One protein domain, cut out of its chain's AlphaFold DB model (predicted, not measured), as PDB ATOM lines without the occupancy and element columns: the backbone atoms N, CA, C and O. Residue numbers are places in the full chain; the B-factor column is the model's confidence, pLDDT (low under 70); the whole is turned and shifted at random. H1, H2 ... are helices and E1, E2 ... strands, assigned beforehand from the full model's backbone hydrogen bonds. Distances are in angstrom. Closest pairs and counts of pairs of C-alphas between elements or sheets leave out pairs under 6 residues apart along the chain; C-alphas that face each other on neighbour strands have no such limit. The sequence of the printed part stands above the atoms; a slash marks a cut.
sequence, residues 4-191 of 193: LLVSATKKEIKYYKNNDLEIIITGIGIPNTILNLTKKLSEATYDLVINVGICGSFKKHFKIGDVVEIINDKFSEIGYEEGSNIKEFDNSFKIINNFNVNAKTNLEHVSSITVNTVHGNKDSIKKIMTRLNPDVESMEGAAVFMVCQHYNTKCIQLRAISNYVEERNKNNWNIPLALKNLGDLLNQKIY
ATOM      1  N   LEU A   4     -11.429  54.840   2.146       97.81
ATOM      2  CA  LEU A   4     -10.358  53.861   1.946       97.81
ATOM      3  C   LEU A   4     -10.807  52.800   0.941       97.81
ATOM      4  O   LEU A   4     -11.787  52.095   1.186       97.81
ATOM      5  N   LEU A   5     -10.062  52.640  -0.151       97.94
ATOM      6  CA  LEU A   5     -10.259  51.539  -1.092       97.94
ATOM      7  C   LEU A   5      -9.399  50.339  -0.666       97.94
ATOM      8  O   LEU A   5      -8.176  50.433  -0.555       97.94
ATOM      9  N   VAL A   6     -10.038  49.196  -0.431       98.62
ATOM     10  CA  VAL A   6      -9.397  47.968   0.057       98.62
ATOM     11  C   VAL A   6      -9.462  46.898  -1.022       98.62
ATOM     12  O   VAL A   6     -10.549  46.525  -1.465       98.62
ATOM     13  N   SER A   7      -8.309  46.351  -1.399       98.50
ATOM     14  CA  SER A   7      -8.200  45.272  -2.386       98.50
ATOM     15  C   SER A   7      -7.241  44.190  -1.896       98.50
ATOM     16  O   SER A   7      -6.228  44.503  -1.270       98.50
ATOM     17  N   ALA A   8      -7.503  42.920  -2.212       98.44
ATOM     18  CA  ALA A   8      -6.589  41.837  -1.847       98.44
ATOM     19  C   ALA A   8      -5.289  41.911  -2.662       98.44
ATOM     20  O   ALA A   8      -4.195  41.649  -2.155       98.44
ATOM     21  N   THR A   9      -5.385  42.323  -3.930       98.12
ATOM     22  CA  THR A   9      -4.250  42.425  -4.852       98.12
ATOM     23  C   THR A   9      -4.262  43.718  -5.669       98.12
ATOM     24  O   THR A   9      -5.303  44.325  -5.914       98.12
ATOM     25  N   LYS A  10      -3.096  44.118  -6.197       97.31
ATOM     26  CA  LYS A  10      -3.004  45.229  -7.169       97.31
ATOM     27  C   LYS A  10      -3.716  44.927  -8.493       97.31
ATOM     28  O   LYS A  10      -4.079  45.846  -9.216       97.31
ATOM     29  N   LYS A  11      -3.880  43.645  -8.843       96.69
ATOM     30  CA  LYS A  11      -4.509  43.241 -10.108       96.69
ATOM     31  C   LYS A  11      -5.997  43.571 -10.115       96.69
ATOM     32  O   LYS A  11      -6.506  43.971 -11.155       96.69
ATOM     33  N   GLU A  12      -6.661  43.446  -8.972       96.88
ATOM     34  CA  GLU A  12      -8.105  43.671  -8.854       96.88
ATOM     35  C   GLU A  12      -8.524  45.117  -9.113       96.88
ATOM     36  O   GLU A  12      -9.609  45.370  -9.625       96.88
ATOM     37  N   ILE A  13      -7.617  46.057  -8.865       96.00
ATOM     38  CA  ILE A  13      -7.820  47.488  -9.102       96.00
ATOM     39  C   ILE A  13      -7.113  47.988 -10.367       96.00
ATOM     40  O   ILE A  13      -7.009  49.189 -10.576       96.00
ATOM     41  N   LYS A  14      -6.632  47.092 -11.242       95.81
ATOM     42  CA  LYS A  14      -5.867  47.463 -12.450       95.81
ATOM     43  C   LYS A  14      -6.593  48.476 -13.347       95.81
ATOM     44  O   LYS A  14      -5.938  49.257 -14.030       95.81
ATOM     45  N   TYR A  15      -7.923  48.409 -13.400       95.94
ATOM     46  CA  TYR A  15      -8.754  49.251 -14.266       95.94
ATOM     47  C   TYR A  15      -9.352  50.469 -13.546       95.94
ATOM     48  O   TYR A  15     -10.019  51.279 -14.190       95.94
ATOM     49  N   TYR A  16      -9.105  50.624 -12.244       94.69
ATOM     50  CA  TYR A  16      -9.433  51.842 -11.512       94.69
ATOM     51  C   TYR A  16      -8.398  52.922 -11.843       94.69
ATOM     52  O   TYR A  16      -7.196  52.660 -11.808       94.69
ATOM     53  N   LYS A  17      -8.859  54.109 -12.243       91.69
ATOM     54  CA  LYS A  17      -8.006  55.166 -12.812       91.69
ATOM     55  C   LYS A  17      -7.838  56.378 -11.903       91.69
ATOM     56  O   LYS A  17      -6.930  57.173 -12.139       91.69
ATOM     57  N   ASN A  18      -8.706  56.539 -10.910       85.38
ATOM     58  CA  ASN A  18      -8.658  57.695 -10.024       85.38
ATOM     59  C   ASN A  18      -7.606  57.460  -8.929       85.38
ATOM     60  O   ASN A  18      -7.536  56.390  -8.334       85.38
ATOM     61  N   ASN A  19      -6.768  58.464  -8.674       80.19
ATOM     62  CA  ASN A  19      -5.642  58.373  -7.729       80.19
ATOM     63  C   ASN A  19      -5.854  59.224  -6.466       80.19
ATOM     64  O   ASN A  19      -4.911  59.506  -5.734       80.19
ATOM     65  N   ASP A  20      -7.073  59.698  -6.255       87.12
ATOM     66  CA  ASP A  20      -7.468  60.587  -5.166       87.12
ATOM     67  C   ASP A  20      -7.858  59.838  -3.887       87.12
ATOM     68  O   ASP A  20      -7.825  60.414  -2.798       87.12
ATOM     69  N   LEU A  21      -8.206  58.556  -4.006       93.00
ATOM     70  CA  LEU A  21      -8.481  57.700  -2.862       93.00
ATOM     71  C   LEU A  21      -7.214  57.035  -2.349       93.00
ATOM     72  O   LEU A  21      -6.359  56.575  -3.110       93.00
ATOM     73  N   GLU A  22      -7.140  56.906  -1.031       96.12
ATOM     74  CA  GLU A  22      -6.136  56.062  -0.416       96.12
ATOM     75  C   GLU A  22      -6.471  54.588  -0.668       96.12
ATOM     76  O   GLU A  22      -7.613  54.154  -0.497       96.12
ATOM     77  N   ILE A  23      -5.463  53.816  -1.071       97.38
ATOM     78  CA  ILE A  23      -5.604  52.406  -1.429       97.38
ATOM     79  C   ILE A  23      -4.721  51.570  -0.510       97.38
ATOM     80  O   ILE A  23      -3.525  51.839  -0.378       97.38
ATOM     81  N   ILE A  24      -5.279  50.503   0.060       98.12
ATOM     82  CA  ILE A  24      -4.508  49.462   0.743       98.12
ATOM     83  C   ILE A  24      -4.641  48.125   0.019       98.12
ATOM     84  O   ILE A  24      -5.732  47.700  -0.365       98.12
ATOM     85  N   ILE A  25      -3.500  47.453  -0.146       98.50
ATOM     86  CA  ILE A  25      -3.434  46.067  -0.603       98.50
ATOM     87  C   ILE A  25      -3.268  45.180   0.624       98.50
ATOM     88  O   ILE A  25      -2.218  45.216   1.263       98.50
ATOM     89  N   THR A  26      -4.292  44.400   0.962       98.56
ATOM     90  CA  THR A  26      -4.268  43.569   2.172       98.56
ATOM     91  C   THR A  26      -3.484  42.280   1.992       98.56
ATOM     92  O   THR A  26      -2.958  41.766   2.970       98.56
ATOM     93  N   GLY A  27      -3.383  41.764   0.765       98.31
ATOM     94  CA  GLY A  27      -2.999  40.379   0.510       98.31
ATOM     95  C   GLY A  27      -4.212  39.444   0.554       98.31
ATOM     96  O   GLY A  27      -5.246  39.769   1.132       98.31
ATOM     97  N   ILE A  28      -4.069  38.280  -0.083       98.19
ATOM     98  CA  ILE A  28      -5.150  37.299  -0.246       98.19
ATOM     99  C   ILE A  28      -5.424  36.580   1.078       98.19
ATOM    100  O   ILE A  28      -4.486  36.169   1.767       98.19
ATOM    101  N   GLY A  29      -6.702  36.371   1.383       97.81
ATOM    102  CA  GLY A  29      -7.166  35.555   2.496       97.81
ATOM    103  C   GLY A  29      -7.478  36.322   3.781       97.81
ATOM    104  O   GLY A  29      -7.085  37.477   3.992       97.81
ATOM    105  N   ILE A  30      -8.159  35.615   4.683       98.44
ATOM    106  CA  ILE A  30      -8.633  36.126   5.971       98.44
ATOM    107  C   ILE A  30      -7.487  36.688   6.836       98.44
ATOM    108  O   ILE A  30      -7.607  37.838   7.265       98.44
ATOM    109  N   PRO A  31      -6.360  35.977   7.076       98.12
ATOM    110  CA  PRO A  31      -5.335  36.461   8.010       98.12
ATOM    111  C   PRO A  31      -4.688  37.773   7.555       98.12
ATOM    112  O   PRO A  31      -4.513  38.698   8.347       98.12
ATOM    113  N   ASN A  32      -4.386  37.867   6.260       98.50
ATOM    114  CA  ASN A  32      -3.789  39.044   5.634       98.50
ATOM    115  C   ASN A  32      -4.735  40.250   5.686       98.50
ATOM    116  O   ASN A  32      -4.317  41.357   6.034       98.50
ATOM    117  N   THR A  33      -6.019  40.020   5.405       98.69
ATOM    118  CA  THR A  33      -7.065  41.043   5.494       98.69
ATOM    119  C   THR A  33      -7.212  41.573   6.910       98.69
ATOM    120  O   THR A  33      -7.135  42.785   7.106       98.69
ATOM    121  N   ILE A  34      -7.343  40.686   7.902       98.44
ATOM    122  CA  ILE A  34      -7.474  41.085   9.307       98.44
ATOM    123  C   ILE A  34      -6.255  41.891   9.745       98.44
ATOM    124  O   ILE A  34      -6.420  43.001  10.245       98.44
ATOM    125  N   LEU A  35      -5.043  41.365   9.544       98.75
ATOM    126  CA  LEU A  35      -3.817  41.994  10.028       98.75
ATOM    127  C   LEU A  35      -3.626  43.397   9.437       98.75
ATOM    128  O   LEU A  35      -3.449  44.369  10.175       98.75
ATOM    129  N   ASN A  36      -3.685  43.509   8.110       98.75
ATOM    130  CA  ASN A  36      -3.345  44.752   7.424       98.75
ATOM    131  C   ASN A  36      -4.447  45.807   7.541       98.75
ATOM    132  O   ASN A  36      -4.137  46.981   7.744       98.75
ATOM    133  N   LEU A  37      -5.726  45.414   7.473       98.75
ATOM    134  CA  LEU A  37      -6.825  46.367   7.634       98.75
ATOM    135  C   LEU A  37      -6.955  46.840   9.087       98.75
ATOM    136  O   LEU A  37      -7.171  48.026   9.312       98.75
ATOM    137  N   THR A  38      -6.752  45.956  10.072       98.75
ATOM    138  CA  THR A  38      -6.764  46.340  11.496       98.75
ATOM    139  C   THR A  38      -5.666  47.349  11.786       98.75
ATOM    140  O   THR A  38      -5.949  48.398  12.361       98.75
ATOM    141  N   LYS A  39      -4.430  47.082  11.335       98.56
ATOM    142  CA  LYS A  39      -3.331  48.044  11.456       98.56
ATOM    143  C   LYS A  39      -3.727  49.388  10.843       98.56
ATOM    144  O   LYS A  39      -3.596  50.423  11.492       98.56
ATOM    145  N   LYS A  40      -4.294  49.366   9.636       98.50
ATOM    146  CA  LYS A  40      -4.666  50.585   8.918       98.50
ATOM    147  C   LYS A  40      -5.723  51.425   9.637       98.50
ATOM    148  O   LYS A  40      -5.550  52.636   9.742       98.50
ATOM    149  N   LEU A  41      -6.790  50.796  10.130       98.50
ATOM    150  CA  LEU A  41      -7.865  51.491  10.847       98.50
ATOM    151  C   LEU A  41      -7.466  51.896  12.277       98.50
ATOM    152  O   LEU A  41      -8.061  52.815  12.831       98.50
ATOM    153  N   SER A  42      -6.435  51.269  12.855       98.19
ATOM    154  CA  SER A  42      -5.867  51.691  14.145       98.19
ATOM    155  C   SER A  42      -5.045  52.983  14.054       98.19
ATOM    156  O   SER A  42      -4.979  53.744  15.014       98.19
ATOM    157  N   GLU A  43      -4.435  53.246  12.894       97.38
ATOM    158  CA  GLU A  43      -3.568  54.409  12.656       97.38
ATOM    159  C   GLU A  43      -4.346  55.620  12.115       97.38
ATOM    160  O   GLU A  43      -3.879  56.755  12.205       97.38
ATOM    161  N   ALA A  44      -5.522  55.395  11.522       96.44
ATOM    162  CA  ALA A  44      -6.306  56.440  10.884       96.44
ATOM    163  C   ALA A  44      -7.802  56.115  10.847       96.44
ATOM    164  O   ALA A  44      -8.210  54.989  10.577       96.44
ATOM    165  N   THR A  45      -8.627  57.148  11.007       95.88
ATOM    166  CA  THR A  45     -10.078  57.058  10.819       95.88
ATOM    167  C   THR A  45     -10.461  57.270   9.354       95.88
ATOM    168  O   THR A  45      -9.777  57.993   8.614       95.88
ATOM    169  N   TYR A  46     -11.558  56.631   8.946       97.81
ATOM    170  CA  TYR A  46     -12.177  56.735   7.626       97.81
ATOM    171  C   TYR A  46     -13.693  56.801   7.792       97.81
ATOM    172  O   TYR A  46     -14.245  56.180   8.697       97.81
ATOM    173  N   ASP A  47     -14.363  57.530   6.905       96.56
ATOM    174  CA  ASP A  47     -15.826  57.613   6.888       96.56
ATOM    175  C   ASP A  47     -16.449  56.383   6.211       96.56
ATOM    176  O   ASP A  47     -17.568  55.984   6.544       96.56
ATOM    177  N   LEU A  48     -15.723  55.796   5.251       97.12
ATOM    178  CA  LEU A  48     -16.159  54.665   4.442       97.12
ATOM    179  C   LEU A  48     -14.969  53.800   4.004       97.12
ATOM    180  O   LEU A  48     -13.959  54.306   3.513       97.12
ATOM    181  N   VAL A  49     -15.124  52.485   4.128       98.31
ATOM    182  CA  VAL A  49     -14.255  51.472   3.523       98.31
ATOM    183  C   VAL A  49     -14.981  50.833   2.343       98.31
ATOM    184  O   VAL A  49     -16.041  50.233   2.510       98.31
ATOM    185  N   ILE A  50     -14.403  50.918   1.149       98.06
ATOM    186  CA  ILE A  50     -14.922  50.243  -0.042       98.06
ATOM    187  C   ILE A  50     -13.997  49.075  -0.334       98.06
ATOM    188  O   ILE A  50     -12.849  49.265  -0.733       98.06
ATOM    189  N   ASN A  51     -14.480  47.857  -0.128       98.62
ATOM    190  CA  ASN A  51     -13.716  46.671  -0.454       98.62
ATOM    191  C   ASN A  51     -14.145  46.095  -1.799       98.62
ATOM    192  O   ASN A  51     -15.312  45.790  -2.026       98.62
ATOM    193  N   VAL A  52     -13.173  45.933  -2.689       98.62
ATOM    194  CA  VAL A  52     -13.384  45.560  -4.086       98.62
ATOM    195  C   VAL A  52     -12.583  44.312  -4.425       98.62
ATOM    196  O   VAL A  52     -11.528  44.070  -3.842       98.62
ATOM    197  N   GLY A  53     -13.093  43.508  -5.352       98.50
ATOM    198  CA  GLY A  53     -12.422  42.287  -5.783       98.50
ATOM    199  C   GLY A  53     -13.285  41.438  -6.701       98.50
ATOM    200  O   GLY A  53     -14.331  41.876  -7.186       98.50
ATOM    201  N   ILE A  54     -12.854  40.205  -6.928       98.62
ATOM    202  CA  ILE A  54     -13.614  39.210  -7.694       98.62
ATOM    203  C   ILE A  54     -14.204  38.134  -6.784       98.62
ATOM    204  O   ILE A  54     -13.764  37.949  -5.652       98.62
ATOM    205  N   CYS A  55     -15.213  37.420  -7.276       98.69
ATOM    206  CA  CYS A  55     -15.810  36.290  -6.571       98.69
ATOM    207  C   CYS A  55     -16.218  35.169  -7.534       98.69
ATOM    208  O   CYS A  55     -16.426  35.388  -8.735       98.69
ATOM    209  N   GLY A  56     -16.335  33.960  -6.987       98.50
ATOM    210  CA  GLY A  56     -16.962  32.828  -7.662       98.50
ATOM    211  C   GLY A  56     -18.449  32.777  -7.333       98.50
ATOM    212  O   GLY A  56     -18.819  32.974  -6.182       98.50
ATOM    213  N   SER A  57     -19.309  32.484  -8.309       98.56
ATOM    214  CA  SER A  57     -20.754  32.368  -8.078       98.56
ATOM    215  C   SER A  57     -21.246  30.924  -8.028       98.56
ATOM    216  O   SER A  57     -20.959  30.127  -8.921       98.56
ATOM    217  N   PHE A  58     -22.064  30.601  -7.027       98.44
ATOM    218  CA  PHE A  58     -22.799  29.340  -6.948       98.44
ATOM    219  C   PHE A  58     -24.098  29.349  -7.766       98.44
ATOM    220  O   PHE A  58     -24.682  28.288  -8.002       98.44
ATOM    221  N   LYS A  59     -24.578  30.521  -8.211       97.50
ATOM    222  CA  LYS A  59     -25.854  30.662  -8.929       97.50
ATOM    223  C   LYS A  59     -25.612  31.071 -10.380       97.50
ATOM    224  O   LYS A  59     -25.012  32.096 -10.671       97.50
ATOM    225  N   LYS A  60     -26.157  30.296 -11.319       95.50
ATOM    226  CA  LYS A  60     -25.969  30.521 -12.765       95.50
ATOM    227  C   LYS A  60     -26.747  31.723 -13.329       95.50
ATOM    228  O   LYS A  60     -26.571  32.037 -14.500       95.50
ATOM    229  N   HIS A  61     -27.628  32.354 -12.545       96.62
ATOM    230  CA  HIS A  61     -28.374  33.528 -13.004       96.62
ATOM    231  C   HIS A  61     -27.537  34.817 -12.954       96.62
ATOM    232  O   HIS A  61     -27.790  35.706 -13.762       96.62
ATOM    233  N   PHE A  62     -26.519  34.893 -12.085       97.81
ATOM    234  CA  PHE A  62     -25.500  35.940 -12.165       97.81
ATOM    235  C   PHE A  62     -24.575  35.647 -13.339       97.81
ATOM    236  O   PHE A  62     -24.027  34.550 -13.445       97.81
ATOM    237  N   LYS A  63     -24.384  36.610 -14.231       98.19
ATOM    238  CA  LYS A  63     -23.520  36.446 -15.396       98.19
ATOM    239  C   LYS A  63     -22.080  36.761 -15.018       98.19
ATOM    240  O   LYS A  63     -21.794  37.614 -14.183       98.19
ATOM    241  N   ILE A  64     -21.141  36.092 -15.681       98.44
ATOM    242  CA  ILE A  64     -19.723  36.437 -15.561       98.44
ATOM    243  C   ILE A  64     -19.526  37.889 -16.018       98.44
ATOM    244  O   ILE A  64     -19.913  38.251 -17.129       98.44
ATOM    245  N   GLY A  65     -18.901  38.695 -15.163       98.25
ATOM    246  CA  GLY A  65     -18.728  40.133 -15.347       98.25
ATOM    247  C   GLY A  65     -19.765  41.002 -14.632       98.25
ATOM    248  O   GLY A  65     -19.524  42.206 -14.535       98.25
ATOM    249  N   ASP A  66     -20.864  40.441 -14.116       98.62
ATOM    250  CA  ASP A  66     -21.784  41.196 -13.258       98.62
ATOM    251  C   ASP A  66     -21.037  41.678 -12.011       98.62
ATOM    252  O   ASP A  66     -20.177  40.968 -11.477       98.62
ATOM    253  N   VAL A  67     -21.354  42.890 -11.555       98.62
ATOM    254  CA  VAL A  67     -20.839  43.443 -10.299       98.62
ATOM    255  C   VAL A  67     -21.984  43.497  -9.301       98.62
ATOM    256  O   VAL A  67     -23.022  44.091  -9.582       98.62
ATOM    257  N   VAL A  68     -21.780  42.869  -8.148       98.69
ATOM    258  CA  VAL A  68     -22.781  42.707  -7.091       98.69
ATOM    259  C   VAL A  68     -22.323  43.394  -5.808       98.69
ATOM    260  O   VAL A  68     -21.119  43.563  -5.582       98.69
ATOM    261  N   GLU A  69     -23.281  43.779  -4.967       98.56
ATOM    262  CA  GLU A  69     -23.020  44.279  -3.617       98.56
ATOM    263  C   GLU A  69     -23.253  43.161  -2.597       98.56
ATOM    264  O   GLU A  69     -24.319  42.544  -2.551       98.56
ATOM    265  N   ILE A  70     -22.253  42.906  -1.756       98.75
ATOM    266  CA  ILE A  70     -22.381  41.930  -0.673       98.75
ATOM    267  C   ILE A  70     -23.059  42.620   0.511       98.75
ATOM    268  O   ILE A  70     -22.499  43.557   1.081       98.75
ATOM    269  N   ILE A  71     -24.248  42.154   0.894       98.50
ATOM    270  CA  ILE A  71     -24.990  42.672   2.065       98.50
ATOM    271  C   ILE A  71     -24.931  41.723   3.265       98.50
ATOM    272  O   ILE A  71     -25.211  42.114   4.399       98.50
ATOM    273  N   ASN A  72     -24.537  40.477   3.015       98.56
ATOM    274  CA  ASN A  72     -24.308  39.455   4.018       98.56
ATOM    275  C   ASN A  72     -23.025  38.691   3.669       98.56
ATOM    276  O   ASN A  72     -22.887  38.252   2.532       98.56
ATOM    277  N   ASP A  73     -22.103  38.526   4.617       98.69
ATOM    278  CA  ASP A  73     -20.929  37.655   4.455       98.69
ATOM    279  C   ASP A  73     -20.664  36.868   5.743       98.69
ATOM    280  O   ASP A  73     -20.896  37.362   6.852       98.69
ATOM    281  N   LYS A  74     -20.177  35.637   5.606       97.50
ATOM    282  CA  LYS A  74     -19.986  34.690   6.707       97.50
ATOM    283  C   LYS A  74     -18.679  33.924   6.558       97.50
ATOM    284  O   LYS A  74     -18.370  33.459   5.460       97.50
ATOM    285  N   PHE A  75     -17.938  33.686   7.646       97.38
ATOM    286  CA  PHE A  75     -16.830  32.728   7.568       97.38
ATOM    287  C   PHE A  75     -17.388  31.305   7.490       97.38
ATOM    288  O   PHE A  75     -18.005  30.770   8.416       97.38
ATOM    289  N   SER A  76     -17.166  30.670   6.346       95.06
ATOM    290  CA  SER A  76     -17.719  29.346   6.048       95.06
ATOM    291  C   SER A  76     -17.150  28.231   6.929       95.06
ATOM    292  O   SER A  76     -17.822  27.221   7.153       95.06
ATOM    293  N   GLU A  77     -15.922  28.397   7.411       91.81
ATOM    294  CA  GLU A  77     -15.123  27.343   8.049       91.81
ATOM    295  C   GLU A  77     -15.213  27.353   9.580       91.81
ATOM    296  O   GLU A  77     -14.773  26.401  10.217       91.81
ATOM    297  N   ILE A  78     -15.795  28.394  10.185       92.12
ATOM    298  CA  ILE A  78     -15.941  28.454  11.641       92.12
ATOM    299  C   ILE A  78     -17.056  27.500  12.078       92.12
ATOM    300  O   ILE A  78     -18.241  27.738  11.836       92.12
ATOM    301  N   GLY A  79     -16.650  26.416  12.732       91.69
ATOM    302  CA  GLY A  79     -17.512  25.338  13.188       91.69
ATOM    303  C   GLY A  79     -16.690  24.161  13.704       91.69
ATOM    304  O   GLY A  79     -15.482  24.279  13.910       91.69
ATOM    305  N   TYR A  80     -17.343  23.022  13.890       91.31
ATOM    306  CA  TYR A  80     -16.707  21.763  14.268       91.31
ATOM    307  C   TYR A  80     -17.211  20.621  13.383       91.31
ATOM    308  O   TYR A  80     -18.302  20.690  12.813       91.31
ATOM    309  N   GLU A  81     -16.402  19.577  13.239       93.38
ATOM    310  CA  GLU A  81     -16.775  18.402  12.458       93.38
ATOM    311  C   GLU A  81     -17.710  17.486  13.254       93.38
ATOM    312  O   GLU A  81     -17.457  17.149  14.410       93.38
ATOM    313  N   GLU A  82     -18.783  17.049  12.604       89.38
ATOM    314  CA  GLU A  82     -19.669  15.987  13.070       89.38
ATOM    315  C   GLU A  82     -19.817  14.966  11.936       89.38
ATOM    316  O   GLU A  82     -20.589  15.137  10.982       89.38
ATOM    317  N   GLY A  83     -18.990  13.920  11.996       89.38
ATOM    318  CA  GLY A  83     -18.816  12.987  10.889       89.38
ATOM    319  C   GLY A  83     -18.226  13.691   9.666       89.38
ATOM    320  O   GLY A  83     -17.144  14.259   9.729       89.38
ATOM    321  N   SER A  84     -18.934  13.656   8.535       84.12
ATOM    322  CA  SER A  84     -18.492  14.294   7.284       84.12
ATOM    323  C   SER A  84     -19.034  15.717   7.085       84.12
ATOM    324  O   SER A  84     -18.799  16.313   6.025       84.12
ATOM    325  N   ASN A  85     -19.768  16.248   8.068       85.56
ATOM    326  CA  ASN A  85     -20.406  17.561   8.029       85.56
ATOM    327  C   ASN A  85     -19.710  18.544   8.973       85.56
ATOM    328  O   ASN A  85     -19.154  18.148   9.990       85.56
ATOM    329  N   ILE A  86     -19.817  19.835   8.662       89.62
ATOM    330  CA  ILE A  86     -19.439  20.919   9.574       89.62
ATOM    331  C   ILE A  86     -20.715  21.434  10.242       89.62
ATOM    332  O   ILE A  86     -21.681  21.772   9.551       89.62
ATOM    333  N   LYS A  87     -20.715  21.502  11.570       88.75
ATOM    334  CA  LYS A  87     -21.749  22.140  12.386       88.75
ATOM    335  C   LYS A  87     -21.246  23.481  12.896       88.75
ATOM    336  O   LYS A  87     -20.051  23.673  13.098       88.75
ATOM    337  N   GLU A  88     -22.163  24.417  13.077       87.69
ATOM    338  CA  GLU A  88     -21.843  25.713  13.670       87.69
ATOM    339  C   GLU A  88     -21.828  25.596  15.191       87.69
ATOM    340  O   GLU A  88     -22.598  24.826  15.767       87.69
ATOM    341  N   PHE A  89     -20.957  26.370  15.835       87.44
ATOM    342  CA  PHE A  89     -21.024  26.547  17.280       87.44
ATOM    343  C   PHE A  89     -22.348  27.209  17.654       87.44
ATOM    344  O   PHE A  89     -22.835  28.088  16.939       87.44
ATOM    345  N   ASP A  90     -22.918  26.806  18.785       82.00
ATOM    346  CA  ASP A  90     -24.068  27.510  19.327       82.00
ATOM    347  C   ASP A  90     -23.680  28.914  19.838       82.00
ATOM    348  O   ASP A  90     -22.506  29.283  19.971       82.00
ATOM    349  N   ASN A  91     -24.695  29.714  20.155       77.00
ATOM    350  CA  ASN A  91     -24.507  31.097  20.583       77.00
ATOM    351  C   ASN A  91     -23.808  31.244  21.951       77.00
ATOM    352  O   ASN A  91     -23.445  32.367  22.315       77.00
ATOM    353  N   SER A  92     -23.596  30.165  22.719       82.62
ATOM    354  CA  SER A  92     -22.929  30.236  24.028       82.62
ATOM    355  C   SER A  92     -21.463  30.658  23.912       82.62
ATOM    356  O   SER A  92     -20.946  31.345  24.793       82.62
ATOM    357  N   PHE A  93     -20.822  30.352  22.780       80.38
ATOM    358  CA  PHE A  93     -19.427  30.705  22.513       80.38
ATOM    359  C   PHE A  93     -19.223  32.165  22.070       80.38
ATOM    360  O   PHE A  93     -18.082  32.589  21.901       80.38
ATOM    361  N   LYS A  94     -20.300  32.952  21.888       81.88
ATOM    362  CA  LYS A  94     -20.256  34.361  21.429       81.88
ATOM    363  C   LYS A  94     -19.396  34.579  20.172       81.88
ATOM    364  O   LYS A  94     -18.736  35.608  20.026       81.88
ATOM    365  N   ILE A  95     -19.402  33.614  19.257       85.50
ATOM    366  CA  ILE A  95     -18.626  33.683  18.019       85.50
ATOM    367  C   ILE A  95     -19.384  34.540  17.003       85.50
ATOM    368  O   ILE A  95     -20.449  34.161  16.518       85.50
ATOM    369  N   ILE A  96     -18.817  35.695  16.651       88.62
ATOM    370  CA  ILE A  96     -19.340  36.529  15.567       88.62
ATOM    371  C   ILE A  96     -18.830  35.953  14.248       88.62
ATOM    372  O   ILE A  96     -17.669  36.132  13.889       88.62
ATOM    373  N   ASN A  97     -19.706  35.235  13.546       92.06
ATOM    374  CA  ASN A  97     -19.371  34.585  12.281       92.06
ATOM    375  C   ASN A  97     -20.153  35.141  11.079       92.06
ATOM    376  O   ASN A  97     -19.755  34.945   9.940       92.06
ATOM    377  N   ASN A  98     -21.277  35.815  11.319       95.06
ATOM    378  CA  ASN A  98     -22.172  36.298  10.274       95.06
ATOM    379  C   ASN A  98     -22.285  37.822  10.336       95.06
ATOM    380  O   ASN A  98     -22.639  38.364  11.384       95.06
ATOM    381  N   PHE A  99     -22.027  38.497   9.221       97.75
ATOM    382  CA  PHE A  99     -21.982  39.952   9.137       97.75
ATOM    383  C   PHE A  99     -23.044  40.440   8.160       97.75
ATOM    384  O   PHE A  99     -23.038  40.056   6.995       97.75
ATOM    385  N   ASN A 100     -23.952  41.288   8.641       97.06
ATOM    386  CA  ASN A 100     -25.010  41.896   7.837       97.06
ATOM    387  C   ASN A 100     -24.796  43.404   7.786       97.06
ATOM    388  O   ASN A 100     -24.575  44.033   8.823       97.06
ATOM    389  N   VAL A 101     -24.895  43.982   6.595       96.50
ATOM    390  CA  VAL A 101     -24.780  45.425   6.377       96.50
ATOM    391  C   VAL A 101     -25.947  45.923   5.532       96.50
ATOM    392  O   VAL A 101     -26.490  45.199   4.703       96.50
ATOM    393  N   ASN A 102     -26.325  47.185   5.724       95.94
ATOM    394  CA  ASN A 102     -27.312  47.820   4.854       95.94
ATOM    395  C   ASN A 102     -26.700  48.078   3.474       95.94
ATOM    396  O   ASN A 102     -25.594  48.633   3.392       95.94
ATOM    397  N   ALA A 103     -27.463  47.732   2.438       95.88
ATOM    398  CA  ALA A 103     -27.171  48.076   1.056       95.88
ATOM    399  C   ALA A 103     -26.966  49.585   0.884       95.88
ATOM    400  O   ALA A 103     -27.651  50.393   1.520       95.88
ATOM    401  N   LYS A 104     -26.023  49.958   0.022       94.69
ATOM    402  CA  LYS A 104     -25.713  51.358  -0.313       94.69
ATOM    403  C   LYS A 104     -25.795  51.627  -1.808       94.69
ATOM    404  O   LYS A 104     -25.643  52.768  -2.226       94.69
ATOM    405  N   THR A 105     -26.062  50.599  -2.611       94.94
ATOM    406  CA  THR A 105     -26.169  50.704  -4.064       94.94
ATOM    407  C   THR A 105     -27.457  50.070  -4.582       94.94
ATOM    408  O   THR A 105     -28.107  49.280  -3.901       94.94
ATOM    409  N   ASN A 106     -27.789  50.381  -5.835       94.81
ATOM    410  CA  ASN A 106     -28.852  49.708  -6.589       94.81
ATOM    411  C   ASN A 106     -28.330  48.492  -7.381       94.81
ATOM    412  O   ASN A 106     -28.963  48.085  -8.354       94.81
ATOM    413  N   LEU A 107     -27.138  47.979  -7.053       97.06
ATOM    414  CA  LEU A 107     -26.657  46.715  -7.613       97.06
ATOM    415  C   LEU A 107     -27.464  45.556  -7.032       97.06
ATOM    416  O   LEU A 107     -28.157  45.705  -6.030       97.06
ATOM    417  N   GLU A 108     -27.329  44.391  -7.648       98.12
ATOM    418  CA  GLU A 108     -27.896  43.168  -7.097       98.12
ATOM    419  C   GLU A 108     -27.249  42.861  -5.737       98.12
ATOM    420  O   GLU A 108     -26.017  42.855  -5.610       98.12
ATOM    421  N   HIS A 109     -28.084  42.648  -4.720       98.38
ATOM    422  CA  HIS A 109     -27.651  42.387  -3.350       98.38
ATOM    423  C   HIS A 109     -27.551  40.893  -3.119       98.38
ATOM    424  O   HIS A 109     -28.513  40.162  -3.343       98.38
ATOM    425  N   VAL A 110     -26.399  40.434  -2.640       98.56
ATOM    426  CA  VAL A 110     -26.142  38.998  -2.526       98.56
ATOM    427  C   VAL A 110     -25.570  38.607  -1.171       98.56
ATOM    428  O   VAL A 110     -24.960  39.415  -0.459       98.56
ATOM    429  N   SER A 111     -25.758  37.332  -0.837       98.62
ATOM    430  CA  SER A 111     -25.104  36.667   0.286       98.62
ATOM    431  C   SER A 111     -23.781  36.035  -0.151       98.62
ATOM    432  O   SER A 111     -23.694  35.354  -1.175       98.62
ATOM    433  N   SER A 112     -22.727  36.243   0.632       98.75
ATOM    434  CA  SER A 112     -21.417  35.657   0.386       98.75
ATOM    435  C   SER A 112     -20.962  34.772   1.533       98.75
ATOM    436  O   SER A 112     -21.417  34.876   2.671       98.75
ATOM    437  N   ILE A 113     -20.037  33.880   1.210       98.69
ATOM    438  CA  ILE A 113     -19.161  33.275   2.196       98.69
ATOM    439  C   ILE A 113     -17.717  33.664   1.926       98.69
ATOM    440  O   ILE A 113     -17.258  33.737   0.783       98.69
ATOM    441  N   THR A 114     -16.977  33.798   3.014       98.69
ATOM    442  CA  THR A 114     -15.531  33.909   2.994       98.69
ATOM    443  C   THR A 114     -14.905  32.559   3.318       98.69
ATOM    444  O   THR A 114     -15.298  31.879   4.276       98.69
ATOM    445  N   VAL A 115     -13.948  32.157   2.485       97.94
ATOM    446  CA  VAL A 115     -13.262  30.860   2.536       97.94
ATOM    447  C   VAL A 115     -11.747  31.064   2.588       97.94
ATOM    448  O   VAL A 115     -11.206  31.957   1.940       97.94
ATOM    449  N   ASN A 116     -11.032  30.206   3.305       95.25
ATOM    450  CA  ASN A 116      -9.592  30.024   3.135       95.25
ATOM    451  C   ASN A 116      -9.285  29.040   2.000       95.25
ATOM    452  O   ASN A 116      -8.229  29.133   1.374       95.25
ATOM    453  N   THR A 117     -10.207  28.113   1.712       95.00
ATOM    454  CA  THR A 117     -10.080  27.160   0.602       95.00
ATOM    455  C   THR A 117     -11.238  27.304  -0.375       95.00
ATOM    456  O   THR A 117     -12.362  26.907  -0.081       95.00
ATOM    457  N   VAL A 118     -10.956  27.842  -1.566       95.31
ATOM    458  CA  VAL A 118     -11.962  27.999  -2.632       95.31
ATOM    459  C   VAL A 118     -12.539  26.658  -3.073       95.31
ATOM    460  O   VAL A 118     -11.814  25.662  -3.208       95.31
ATOM    461  N   HIS A 119     -13.842  26.628  -3.337       97.00
ATOM    462  CA  HIS A 119     -14.518  25.392  -3.685       97.00
ATOM    463  C   HIS A 119     -14.201  25.000  -5.134       97.00
ATOM    464  O   HIS A 119     -14.387  25.755  -6.085       97.00
ATOM    465  N   GLY A 120     -13.700  23.777  -5.301       95.19
ATOM    466  CA  GLY A 120     -13.341  23.210  -6.605       95.19
ATOM    467  C   GLY A 120     -13.623  21.714  -6.721       95.19
ATOM    468  O   GLY A 120     -13.130  21.076  -7.648       95.19
ATOM    469  N   ASN A 121     -14.367  21.153  -5.765       95.31
ATOM    470  CA  ASN A 121     -14.698  19.735  -5.659       95.31
ATOM    471  C   ASN A 121     -16.216  19.575  -5.489       95.31
ATOM    472  O   ASN A 121     -16.840  20.303  -4.719       95.31
ATOM    473  N   LYS A 122     -16.814  18.615  -6.201       95.56
ATOM    474  CA  LYS A 122     -18.274  18.422  -6.230       95.56
ATOM    475  C   LYS A 122     -18.882  18.180  -4.847       95.56
ATOM    476  O   LYS A 122     -19.943  18.731  -4.552       95.56
ATOM    477  N   ASP A 123     -18.215  17.408  -3.994       94.62
ATOM    478  CA  ASP A 123     -18.742  17.061  -2.676       94.62
ATOM    479  C   ASP A 123     -18.685  18.250  -1.720       94.62
ATOM    480  O   ASP A 123     -19.667  18.518  -1.025       94.62
ATOM    481  N   SER A 124     -17.580  19.007  -1.705       94.50
ATOM    482  CA  SER A 124     -17.495  20.212  -0.870       94.50
ATOM    483  C   SER A 124     -18.485  21.286  -1.327       94.50
ATOM    484  O   SER A 124     -19.145  21.891  -0.484       94.50
ATOM    485  N   ILE A 125     -18.685  21.446  -2.641       96.94
ATOM    486  CA  ILE A 125     -19.705  22.342  -3.209       96.94
ATOM    487  C   ILE A 125     -21.108  21.922  -2.756       96.94
ATOM    488  O   ILE A 125     -21.887  22.745  -2.279       96.94
ATOM    489  N   LYS A 126     -21.443  20.630  -2.846       96.00
ATOM    490  CA  LYS A 126     -22.746  20.129  -2.390       96.00
ATOM    491  C   LYS A 126     -22.953  20.378  -0.894       96.00
ATOM    492  O   LYS A 126     -24.034  20.810  -0.488       96.00
ATOM    493  N   LYS A 127     -21.926  20.136  -0.073       94.81
ATOM    494  CA  LYS A 127     -21.976  20.359   1.379       94.81
ATOM    495  C   LYS A 127     -22.186  21.832   1.721       94.81
ATOM    496  O   LYS A 127     -23.061  22.131   2.530       94.81
ATOM    497  N   ILE A 128     -21.440  22.751   1.103       96.31
ATOM    498  CA  ILE A 128     -21.569  24.184   1.401       96.31
ATOM    499  C   ILE A 128     -22.907  24.752   0.924       96.31
ATOM    500  O   ILE A 128     -23.538  25.516   1.652       96.31
ATOM    501  N   MET A 129     -23.404  24.295  -0.229       97.00
ATOM    502  CA  MET A 129     -24.725  24.675  -0.735       97.00
ATOM    503  C   MET A 129     -25.859  24.154   0.145       97.00
ATOM    504  O   MET A 129     -26.841  24.856   0.344       97.00
ATOM    505  N   THR A 130     -25.715  22.956   0.712       95.38
ATOM    506  CA  THR A 130     -26.707  22.410   1.651       95.38
ATOM    507  C   THR A 130     -26.678  23.152   2.988       95.38
ATOM    508  O   THR A 130     -27.722  23.392   3.583       95.38
ATOM    509  N   ARG A 131     -25.480  23.504   3.474       93.88
ATOM    510  CA  ARG A 131     -25.289  24.088   4.807       93.88
ATOM    511  C   ARG A 131     -25.601  25.581   4.863       93.88
ATOM    512  O   ARG A 131     -26.252  26.014   5.804       93.88
ATOM    513  N   LEU A 132     -25.100  26.353   3.900       95.44
ATOM    514  CA  LEU A 132     -25.167  27.819   3.910       95.44
ATOM    515  C   LEU A 132     -25.903  28.399   2.694       95.44
ATOM    516  O   LEU A 132     -26.367  29.529   2.768       95.44
ATOM    517  N   ASN A 133     -26.018  27.642   1.596       97.44
ATOM    518  CA  ASN A 133     -26.670  28.061   0.347       97.44
ATOM    519  C   ASN A 133     -26.285  29.480  -0.161       97.44
ATOM    520  O   ASN A 133     -27.177  30.217  -0.592       97.44
ATOM    521  N   PRO A 134     -24.995  29.873  -0.139       98.19
ATOM    522  CA  PRO A 134     -24.580  31.230  -0.494       98.19
ATOM    523  C   PRO A 134     -24.761  31.517  -1.987       98.19
ATOM    524  O   PRO A 134     -24.849  30.598  -2.808       98.19
ATOM    525  N   ASP A 135     -24.750  32.795  -2.353       98.81
ATOM    526  CA  ASP A 135     -24.765  33.216  -3.754       98.81
ATOM    527  C   ASP A 135     -23.363  33.206  -4.365       98.81
ATOM    528  O   ASP A 135     -23.173  32.730  -5.490       98.81
ATOM    529  N   VAL A 136     -22.373  33.699  -3.613       98.81
ATOM    530  CA  VAL A 136     -20.984  33.854  -4.069       98.81
ATOM    531  C   VAL A 136     -19.960  33.511  -2.979       98.81
ATOM    532  O   VAL A 136     -20.251  33.586  -1.787       98.81
ATOM    533  N   GLU A 137     -18.728  33.180  -3.368       98.69
ATOM    534  CA  GLU A 137     -17.580  33.049  -2.460       98.69
ATOM    535  C   GLU A 137     -16.446  34.019  -2.796       98.69
ATOM    536  O   GLU A 137     -16.137  34.268  -3.966       98.69
ATOM    537  N   SER A 138     -15.789  34.526  -1.755       98.56
ATOM    538  CA  SER A 138     -14.517  35.251  -1.842       98.56
ATOM    539  C   SER A 138     -13.585  34.840  -0.696       98.56
ATOM    540  O   SER A 138     -13.939  33.983   0.111       98.56
ATOM    541  N   MET A 139     -12.376  35.399  -0.620       98.56
ATOM    542  CA  MET A 139     -11.386  34.998   0.391       98.56
ATOM    543  C   MET A 139     -11.154  36.061   1.480       98.56
ATOM    544  O   MET A 139     -10.416  35.819   2.434       98.56
ATOM    545  N   GLU A 140     -11.804  37.225   1.379       98.62
ATOM    546  CA  GLU A 140     -11.535  38.385   2.239       98.62
ATOM    547  C   GLU A 140     -12.783  39.044   2.845       98.62
ATOM    548  O   GLU A 140     -12.661  39.772   3.828       98.62
ATOM    549  N   GLY A 141     -13.973  38.841   2.273       98.44
ATOM    550  CA  GLY A 141     -15.130  39.710   2.519       98.44
ATOM    551  C   GLY A 141     -15.556  39.816   3.989       98.44
ATOM    552  O   GLY A 141     -15.501  40.894   4.584       98.44
ATOM    553  N   ALA A 142     -15.897  38.710   4.642       98.50
ATOM    554  CA  ALA A 142     -16.277  38.684   6.055       98.50
ATOM    555  C   ALA A 142     -15.183  39.266   6.965       98.50
ATOM    556  O   ALA A 142     -15.498  39.927   7.953       98.50
ATOM    557  N   ALA A 143     -13.900  39.109   6.614       98.50
ATOM    558  CA  ALA A 143     -12.802  39.715   7.365       98.50
ATOM    559  C   ALA A 143     -12.827  41.246   7.290       98.50
ATOM    560  O   ALA A 143     -12.600  41.908   8.305       98.50
ATOM    561  N   VAL A 144     -13.153  41.822   6.129       98.81
ATOM    562  CA  VAL A 144     -13.340  43.273   6.000       98.81
ATOM    563  C   VAL A 144     -14.510  43.749   6.849       98.81
ATOM    564  O   VAL A 144     -14.347  44.711   7.600       98.81
ATOM    565  N   PHE A 145     -15.669  43.085   6.773       98.62
ATOM    566  CA  PHE A 145     -16.825  43.458   7.593       98.62
ATOM    567  C   PHE A 145     -16.532  43.363   9.083       98.62
ATOM    568  O   PHE A 145     -16.835  44.302   9.816       98.62
ATOM    569  N   MET A 146     -15.873  42.292   9.520       98.31
ATOM    570  CA  MET A 146     -15.480  42.110  10.911       98.31
ATOM    571  C   MET A 146     -14.618  43.269  11.418       98.31
ATOM    572  O   MET A 146     -14.914  43.851  12.462       98.31
ATOM    573  N   VAL A 147     -13.568  43.630  10.674       98.50
ATOM    574  CA  VAL A 147     -12.659  44.711  11.071       98.50
ATOM    575  C   VAL A 147     -13.369  46.067  11.023       98.50
ATOM    576  O   VAL A 147     -13.251  46.850  11.961       98.50
ATOM    577  N   CYS A 148     -14.161  46.344   9.985       98.38
ATOM    578  CA  CYS A 148     -14.906  47.601   9.887       98.38
ATOM    579  C   CYS A 148     -15.932  47.747  11.020       98.38
ATOM    580  O   CYS A 148     -16.016  48.812  11.626       98.38
ATOM    581  N   GLN A 149     -16.654  46.676  11.363       97.44
ATOM    582  CA  GLN A 149     -17.593  46.666  12.484       97.44
ATOM    583  C   GLN A 149     -16.879  46.889  13.824       97.44
ATOM    584  O   GLN A 149     -17.383  47.644  14.651       97.44
ATOM    585  N   HIS A 150     -15.698  46.293  14.030       97.38
ATOM    586  CA  HIS A 150     -14.898  46.501  15.243       97.38
ATOM    587  C   HIS A 150     -14.514  47.976  15.450       97.38
ATOM    588  O   HIS A 150     -14.612  48.484  16.563       97.38
ATOM    589  N   TYR A 151     -14.132  48.672  14.376       98.00
ATOM    590  CA  TYR A 151     -13.780  50.099  14.409       98.00
ATOM    591  C   TYR A 151     -14.978  51.042  14.200       98.00
ATOM    592  O   TYR A 151     -14.793  52.254  14.126       98.00
ATOM    593  N   ASN A 152     -16.204  50.510  14.114       97.06
ATOM    594  CA  ASN A 152     -17.424  51.265  13.808       97.06
ATOM    595  C   ASN A 152     -17.321  52.109  12.515       97.06
ATOM    596  O   ASN A 152     -17.885  53.200  12.408       97.06
ATOM    597  N   THR A 153     -16.596  51.592  11.523       97.69
ATOM    598  CA  THR A 153     -16.387  52.218  10.215       97.69
ATOM    599  C   THR A 153     -17.408  51.675   9.220       97.69
ATOM    600  O   THR A 153     -17.570  50.460   9.077       97.69
ATOM    601  N   LYS A 154     -18.098  52.558   8.490       97.12
ATOM    602  CA  LYS A 154     -19.025  52.123   7.434       97.12
ATOM    603  C   LYS A 154     -18.251  51.391   6.344       97.12
ATOM    604  O   LYS A 154     -17.142  51.784   5.994       97.12
ATOM    605  N   CYS A 155     -18.858  50.363   5.769       97.44
ATOM    606  CA  CYS A 155     -18.249  49.617   4.679       97.44
ATOM    607  C   CYS A 155     -19.253  49.215   3.592       97.44
ATOM    608  O   CYS A 155     -20.461  49.112   3.841       97.44
ATOM    609  N   ILE A 156     -18.719  49.021   2.386       97.81
ATOM    610  CA  ILE A 156     -19.377  48.439   1.210       97.81
ATOM    611  C   ILE A 156     -18.444  47.372   0.650       97.81
ATOM    612  O   ILE A 156     -17.223  47.550   0.638       97.81
ATOM    613  N   GLN A 157     -19.022  46.285   0.156       98.44
ATOM    614  CA  GLN A 157     -18.298  45.263  -0.581       98.44
ATOM    615  C   GLN A 157     -18.857  45.117  -1.982       98.44
ATOM    616  O   GLN A 157     -20.026  44.792  -2.156       98.44
ATOM    617  N   LEU A 158     -17.992  45.327  -2.970       98.56
ATOM    618  CA  LEU A 158     -18.304  45.151  -4.378       98.56
ATOM    619  C   LEU A 158     -17.482  43.992  -4.924       98.56
ATOM    620  O   LEU A 158     -16.258  43.925  -4.737       98.56
ATOM    621  N   ARG A 159     -18.154  43.063  -5.599       98.75
ATOM    622  CA  ARG A 159     -17.509  41.896  -6.196       98.75
ATOM    623  C   ARG A 159     -17.951  41.719  -7.632       98.75
ATOM    624  O   ARG A 159     -19.141  41.740  -7.916       98.75
ATOM    625  N   ALA A 160     -16.995  41.513  -8.527       98.69
ATOM    626  CA  ALA A 160     -17.299  41.099  -9.889       98.69
ATOM    627  C   ALA A 160     -17.267  39.570 -10.014       98.69
ATOM    628  O   ALA A 160     -16.323  38.927  -9.542       98.69
ATOM    629  N   ILE A 161     -18.270  38.983 -10.666       98.75
ATOM    630  CA  ILE A 161     -18.326  37.535 -10.898       98.75
ATOM    631  C   ILE A 161     -17.250  37.148 -11.921       98.75
ATOM    632  O   ILE A 161     -17.370  37.469 -13.103       98.75
ATOM    633  N   SER A 162     -16.198  36.441 -11.498       98.19
ATOM    634  CA  SER A 162     -15.122  35.992 -12.401       98.19
ATOM    635  C   SER A 162     -15.350  34.606 -12.986       98.19
ATOM    636  O   SER A 162     -14.809  34.282 -14.046       98.19
ATOM    637  N   ASN A 163     -16.112  33.775 -12.282       98.31
ATOM    638  CA  ASN A 163     -16.360  32.386 -12.631       98.31
ATOM    639  C   ASN A 163     -17.577  31.850 -11.877       98.31
ATOM    640  O   ASN A 163     -18.016  32.420 -10.881       98.31
ATOM    641  N   TYR A 164     -18.056  30.691 -12.314       98.06
ATOM    642  CA  TYR A 164     -18.937  29.866 -11.500       98.06
ATOM    643  C   TYR A 164     -18.119  28.950 -10.592       98.06
ATOM    644  O   TYR A 164     -17.016  28.530 -10.955       98.06
ATOM    645  N   VAL A 165     -18.654  28.650  -9.414       97.12
ATOM    646  CA  VAL A 165     -18.125  27.627  -8.519       97.12
ATOM    647  C   VAL A 165     -18.561  26.266  -9.047       97.12
ATOM    648  O   VAL A 165     -19.749  25.965  -9.160       97.12
ATOM    649  N   GLU A 166     -17.584  25.451  -9.412       94.69
ATOM    650  CA  GLU A 166     -17.765  24.130 -10.005       94.69
ATOM    651  C   GLU A 166     -16.506  23.290  -9.773       94.69
ATOM    652  O   GLU A 166     -15.531  23.756  -9.180       94.69
ATOM    653  N   GLU A 167     -16.511  22.038 -10.230       92.38
ATOM    654  CA  GLU A 167     -15.281  21.249 -10.247       92.38
ATOM    655  C   GLU A 167     -14.207  21.989 -11.049       92.38
ATOM    656  O   GLU A 167     -14.477  22.478 -12.145       92.38
ATOM    657  N   ARG A 168     -13.013  22.134 -10.465       84.06
ATOM    658  CA  ARG A 168     -12.035  23.146 -10.876       84.06
ATOM    659  C   ARG A 168     -11.733  23.096 -12.378       84.06
ATOM    660  O   ARG A 168     -10.906  22.310 -12.833       84.06
ATOM    661  N   ASN A 169     -12.319  24.032 -13.117       84.56
ATOM    662  CA  ASN A 169     -12.101  24.217 -14.544       84.56
ATOM    663  C   ASN A 169     -11.804  25.690 -14.842       84.56
ATOM    664  O   ASN A 169     -12.698  26.528 -14.937       84.56
ATOM    665  N   LYS A 170     -10.516  26.015 -14.994       82.50
ATOM    666  CA  LYS A 170     -10.073  27.399 -15.221       82.50
ATOM    667  C   LYS A 170     -10.462  27.952 -16.596       82.50
ATOM    668  O   LYS A 170     -10.429  29.165 -16.771       82.50
ATOM    669  N   ASN A 171     -10.841  27.102 -17.555       86.12
ATOM    670  CA  ASN A 171     -11.211  27.544 -18.905       86.12
ATOM    671  C   ASN A 171     -12.514  28.357 -18.918       86.12
ATOM    672  O   ASN A 171     -12.734  29.146 -19.830       86.12
ATOM    673  N   ASN A 172     -13.348  28.199 -17.889       86.56
ATOM    674  CA  ASN A 172     -14.624  28.899 -17.755       86.56
ATOM    675  C   ASN A 172     -14.500  30.241 -17.015       86.56
ATOM    676  O   ASN A 172     -15.508  30.877 -16.708       86.56
ATOM    677  N   TRP A 173     -13.281  30.661 -16.667       93.12
ATOM    678  CA  TRP A 173     -13.044  31.883 -15.906       93.12
ATOM    679  C   TRP A 173     -12.809  33.052 -16.857       93.12
ATOM    680  O   TRP A 173     -12.002  32.956 -17.780       93.12
ATOM    681  N   ASN A 174     -13.436  34.196 -16.590       97.25
ATOM    682  CA  ASN A 174     -13.169  35.436 -17.316       97.25
ATOM    683  C   ASN A 174     -12.799  36.565 -16.349       97.25
ATOM    684  O   ASN A 174     -13.506  37.561 -16.188       97.25
ATOM    685  N   ILE A 175     -11.645  36.393 -15.701       97.12
ATOM    686  CA  ILE A 175     -11.057  37.403 -14.813       97.12
ATOM    687  C   ILE A 175     -10.871  38.752 -15.535       97.12
ATOM    688  O   ILE A 175     -11.232  39.767 -14.944       97.12
ATOM    689  N   PRO A 176     -10.365  38.827 -16.789       97.75
ATOM    690  CA  PRO A 176     -10.215  40.113 -17.472       97.75
ATOM    691  C   PRO A 176     -11.523  40.902 -17.591       97.75
ATOM    692  O   PRO A 176     -11.518  42.103 -17.327       97.75
ATOM    693  N   LEU A 177     -12.635  40.241 -17.940       98.25
ATOM    694  CA  LEU A 177     -13.950  40.882 -18.014       98.25
ATOM    695  C   LEU A 177     -14.416  41.372 -16.641       98.25
ATOM    696  O   LEU A 177     -14.796  42.533 -16.514       98.25
ATOM    697  N   ALA A 178     -14.339  40.518 -15.616       98.44
ATOM    698  CA  ALA A 178     -14.745  40.869 -14.256       98.44
ATOM    699  C   ALA A 178     -13.980  42.093 -13.729       98.44
ATOM    700  O   ALA A 178     -14.581  43.050 -13.247       98.44
ATOM    701  N   LEU A 179     -12.654  42.105 -13.899       98.31
ATOM    702  CA  LEU A 179     -11.809  43.223 -13.482       98.31
ATOM    703  C   LEU A 179     -12.092  44.504 -14.267       98.31
ATOM    704  O   LEU A 179     -12.061  45.591 -13.690       98.31
ATOM    705  N   LYS A 180     -12.361  44.389 -15.572       98.31
ATOM    706  CA  LYS A 180     -12.714  45.541 -16.400       98.31
ATOM    707  C   LYS A 180     -14.034  46.157 -15.937       98.31
ATOM    708  O   LYS A 180     -14.070  47.358 -15.694       98.31
ATOM    709  N   ASN A 181     -15.078  45.349 -15.766       98.44
ATOM    710  CA  ASN A 181     -16.397  45.829 -15.351       98.44
ATOM    711  C   ASN A 181     -16.372  46.429 -13.940       98.44
ATOM    712  O   ASN A 181     -16.972  47.478 -13.714       98.44
ATOM    713  N   LEU A 182     -15.627  45.815 -13.012       98.12
ATOM    714  CA  LEU A 182     -15.403  46.376 -11.681       98.12
ATOM    715  C   LEU A 182     -14.732  47.751 -11.762       98.12
ATOM    716  O   LEU A 182     -15.208  48.703 -11.152       98.12
ATOM    717  N   GLY A 183     -13.651  47.874 -12.536       97.44
ATOM    718  CA  GLY A 183     -12.964  49.151 -12.722       97.44
ATOM    719  C   GLY A 183     -13.850  50.217 -13.363       97.44
ATOM    720  O   GLY A 183     -13.873  51.348 -12.888       97.44
ATOM    721  N   ASP A 184     -14.608  49.862 -14.404       96.88
ATOM    722  CA  ASP A 184     -15.543  50.770 -15.074       96.88
ATOM    723  C   ASP A 184     -16.623  51.277 -14.100       96.88
ATOM    724  O   ASP A 184     -16.874  52.481 -14.053       96.88
ATOM    725  N   LEU A 185     -17.188  50.395 -13.264       96.56
ATOM    726  CA  LEU A 185     -18.143  50.775 -12.219       96.56
ATOM    727  C   LEU A 185     -17.516  51.740 -11.204       96.56
ATOM    728  O   LEU A 185     -18.109  52.776 -10.909       96.56
ATOM    729  N   LEU A 186     -16.330  51.421 -10.676       95.69
ATOM    730  CA  LEU A 186     -15.651  52.270  -9.691       95.69
ATOM    731  C   LEU A 186     -15.340  53.651 -10.276       95.69
ATOM    732  O   LEU A 186     -15.618  54.664  -9.648       95.69
ATOM    733  N   ASN A 187     -14.837  53.716 -11.509       94.81
ATOM    734  CA  ASN A 187     -14.541  54.995 -12.156       94.81
ATOM    735  C   ASN A 187     -15.793  55.871 -12.350       94.81
ATOM    736  O   ASN A 187     -15.666  57.091 -12.385       94.81
ATOM    737  N   GLN A 188     -16.978  55.267 -12.495       91.19
ATOM    738  CA  GLN A 188     -18.237  55.988 -12.706       91.19
ATOM    739  C   GLN A 188     -18.936  56.372 -11.402       91.19
ATOM    740  O   GLN A 188     -19.448  57.481 -11.300       91.19
ATOM    741  N   LYS A 189     -18.987  55.456 -10.430       87.75
ATOM    742  CA  LYS A 189     -19.918  55.546  -9.298       87.75
ATOM    743  C   LYS A 189     -19.265  55.704  -7.938       87.75
ATOM    744  O   LYS A 189     -19.986  55.913  -6.975       87.75
ATOM    745  N   ILE A 190     -17.938  55.619  -7.808       85.31
ATOM    746  CA  ILE A 190     -17.300  55.573  -6.480       85.31
ATOM    747  C   ILE A 190     -17.591  56.797  -5.597       85.31
ATOM    748  O   ILE A 190     -17.565  56.675  -4.380       85.31
ATOM    749  N   TYR A 191     -17.902  57.948  -6.198       80.94
ATOM    750  CA  TYR A 191     -18.264  59.180  -5.484       80.94
ATOM    751  C   TYR A 191     -19.757  59.302  -5.158       80.94
ATOM    752  O   TYR A 191     -20.151  60.225  -4.451       80.94
TER     753      TYR A 191
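What this domain is: This is residues 4 to 191 of the 193 residues of a protein of Flavobacteriales bacterium (UniProt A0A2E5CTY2). A small closed barrel of five strands, E3, E9, E8, E4 and E10, forms the core, with H1 and H3 side by side on one side of it and H4 on the opposite side. E1 and E2 extend the sheet beyond E3, E7 pairs onto E4, and the small hairpin E5 and E6 lies with H2 at one end of the long axis. The printed part has 188 residues, with four named helices and ten named strands in the order E1 E2 H1 E3 E4 E5 E6 E7 E8 H2 E9 H3 E10 H4; the barrel sheet is mixed and the class is mixed. It is compact, with a radius of gyration of the C-alphas of 16.1 A and spans of 51 by 41 by 27 A.

Where its parts are: E1, residues 4 to 7, begins at C-alpha 4 (-10.358, 53.861, 1.946). E2 is residues 22 to 25, H1 30 to 43, 20.1 A, and E3 48 to 57, 26.0 A. E4, residues 67 to 75, is 21.2 A; E5 is 80 to 82, E6 85 to 87, E7 98 to 100 and E8 109 to 114, 16.1 A. H2 is residues 122 to 131, E9 136 to 138 and H3 141 to 150. E10, residues 154 to 164, is 29.2 A, and H4, residues 175 to 189, 20.9 A, ends at C-alpha 189 (-19.918, 55.546, -9.298).

How they stand to each other: Round the barrel, E3 and E9 are antiparallel (N 56 to O 137, 3.0 A), E9 and E8 parallel (N 138 to O 113, 3.0 A), E8 and E4 parallel (N 112 to O 72, 2.8 A), E4 and E10 antiparallel (N 68 to O 159, 2.9 A), and E10 and E3 parallel (N 49 to O 154, 2.8 A). E4 bends by 74 degrees at residue 71. E1 is parallel to E3, N 6 to O 50 at 2.8 A, and to E2, N 5 to O 22 at 2.9 A. E7 is antiparallel to E4, N 99 to O 73 at 2.9 A. The sheet curls round H3, which runs across the strands outside the barrel; the closest C-alphas of H3 and E4 are Ala 142 and Asp 73, 5.0 A. H1 touches H3 at a shallow tilt of 31 degrees, the same way, closest at the C-alphas of Ile 30 and Ala 143, 5.7 A. H4 lies over E10 at a height of 8.8 A over the sheet, closest at the C-alphas of Ile 175 and Ser 162, 4.9 A. E8, H2 and E9 form a strand-helix-strand unit, two parallel neighbour strands with a helix between, its crossover right-handed. In the hairpin E5 and E6, N 80 and O 87 are 2.9 A apart; H2 is not on the barrel. Every O i to N i+4 pair is within hydrogen-bond range in H1, H2, H3 and H4.

The domain as a whole: The two C-alphas farthest apart, of Asp 20 and Gly 83, are 51.5 A apart. The printed part has no cut, and the link E1 to E2, 14 residues, is long. The mean pLDDT of the printed part is 95.5, and no printed residue is under 70.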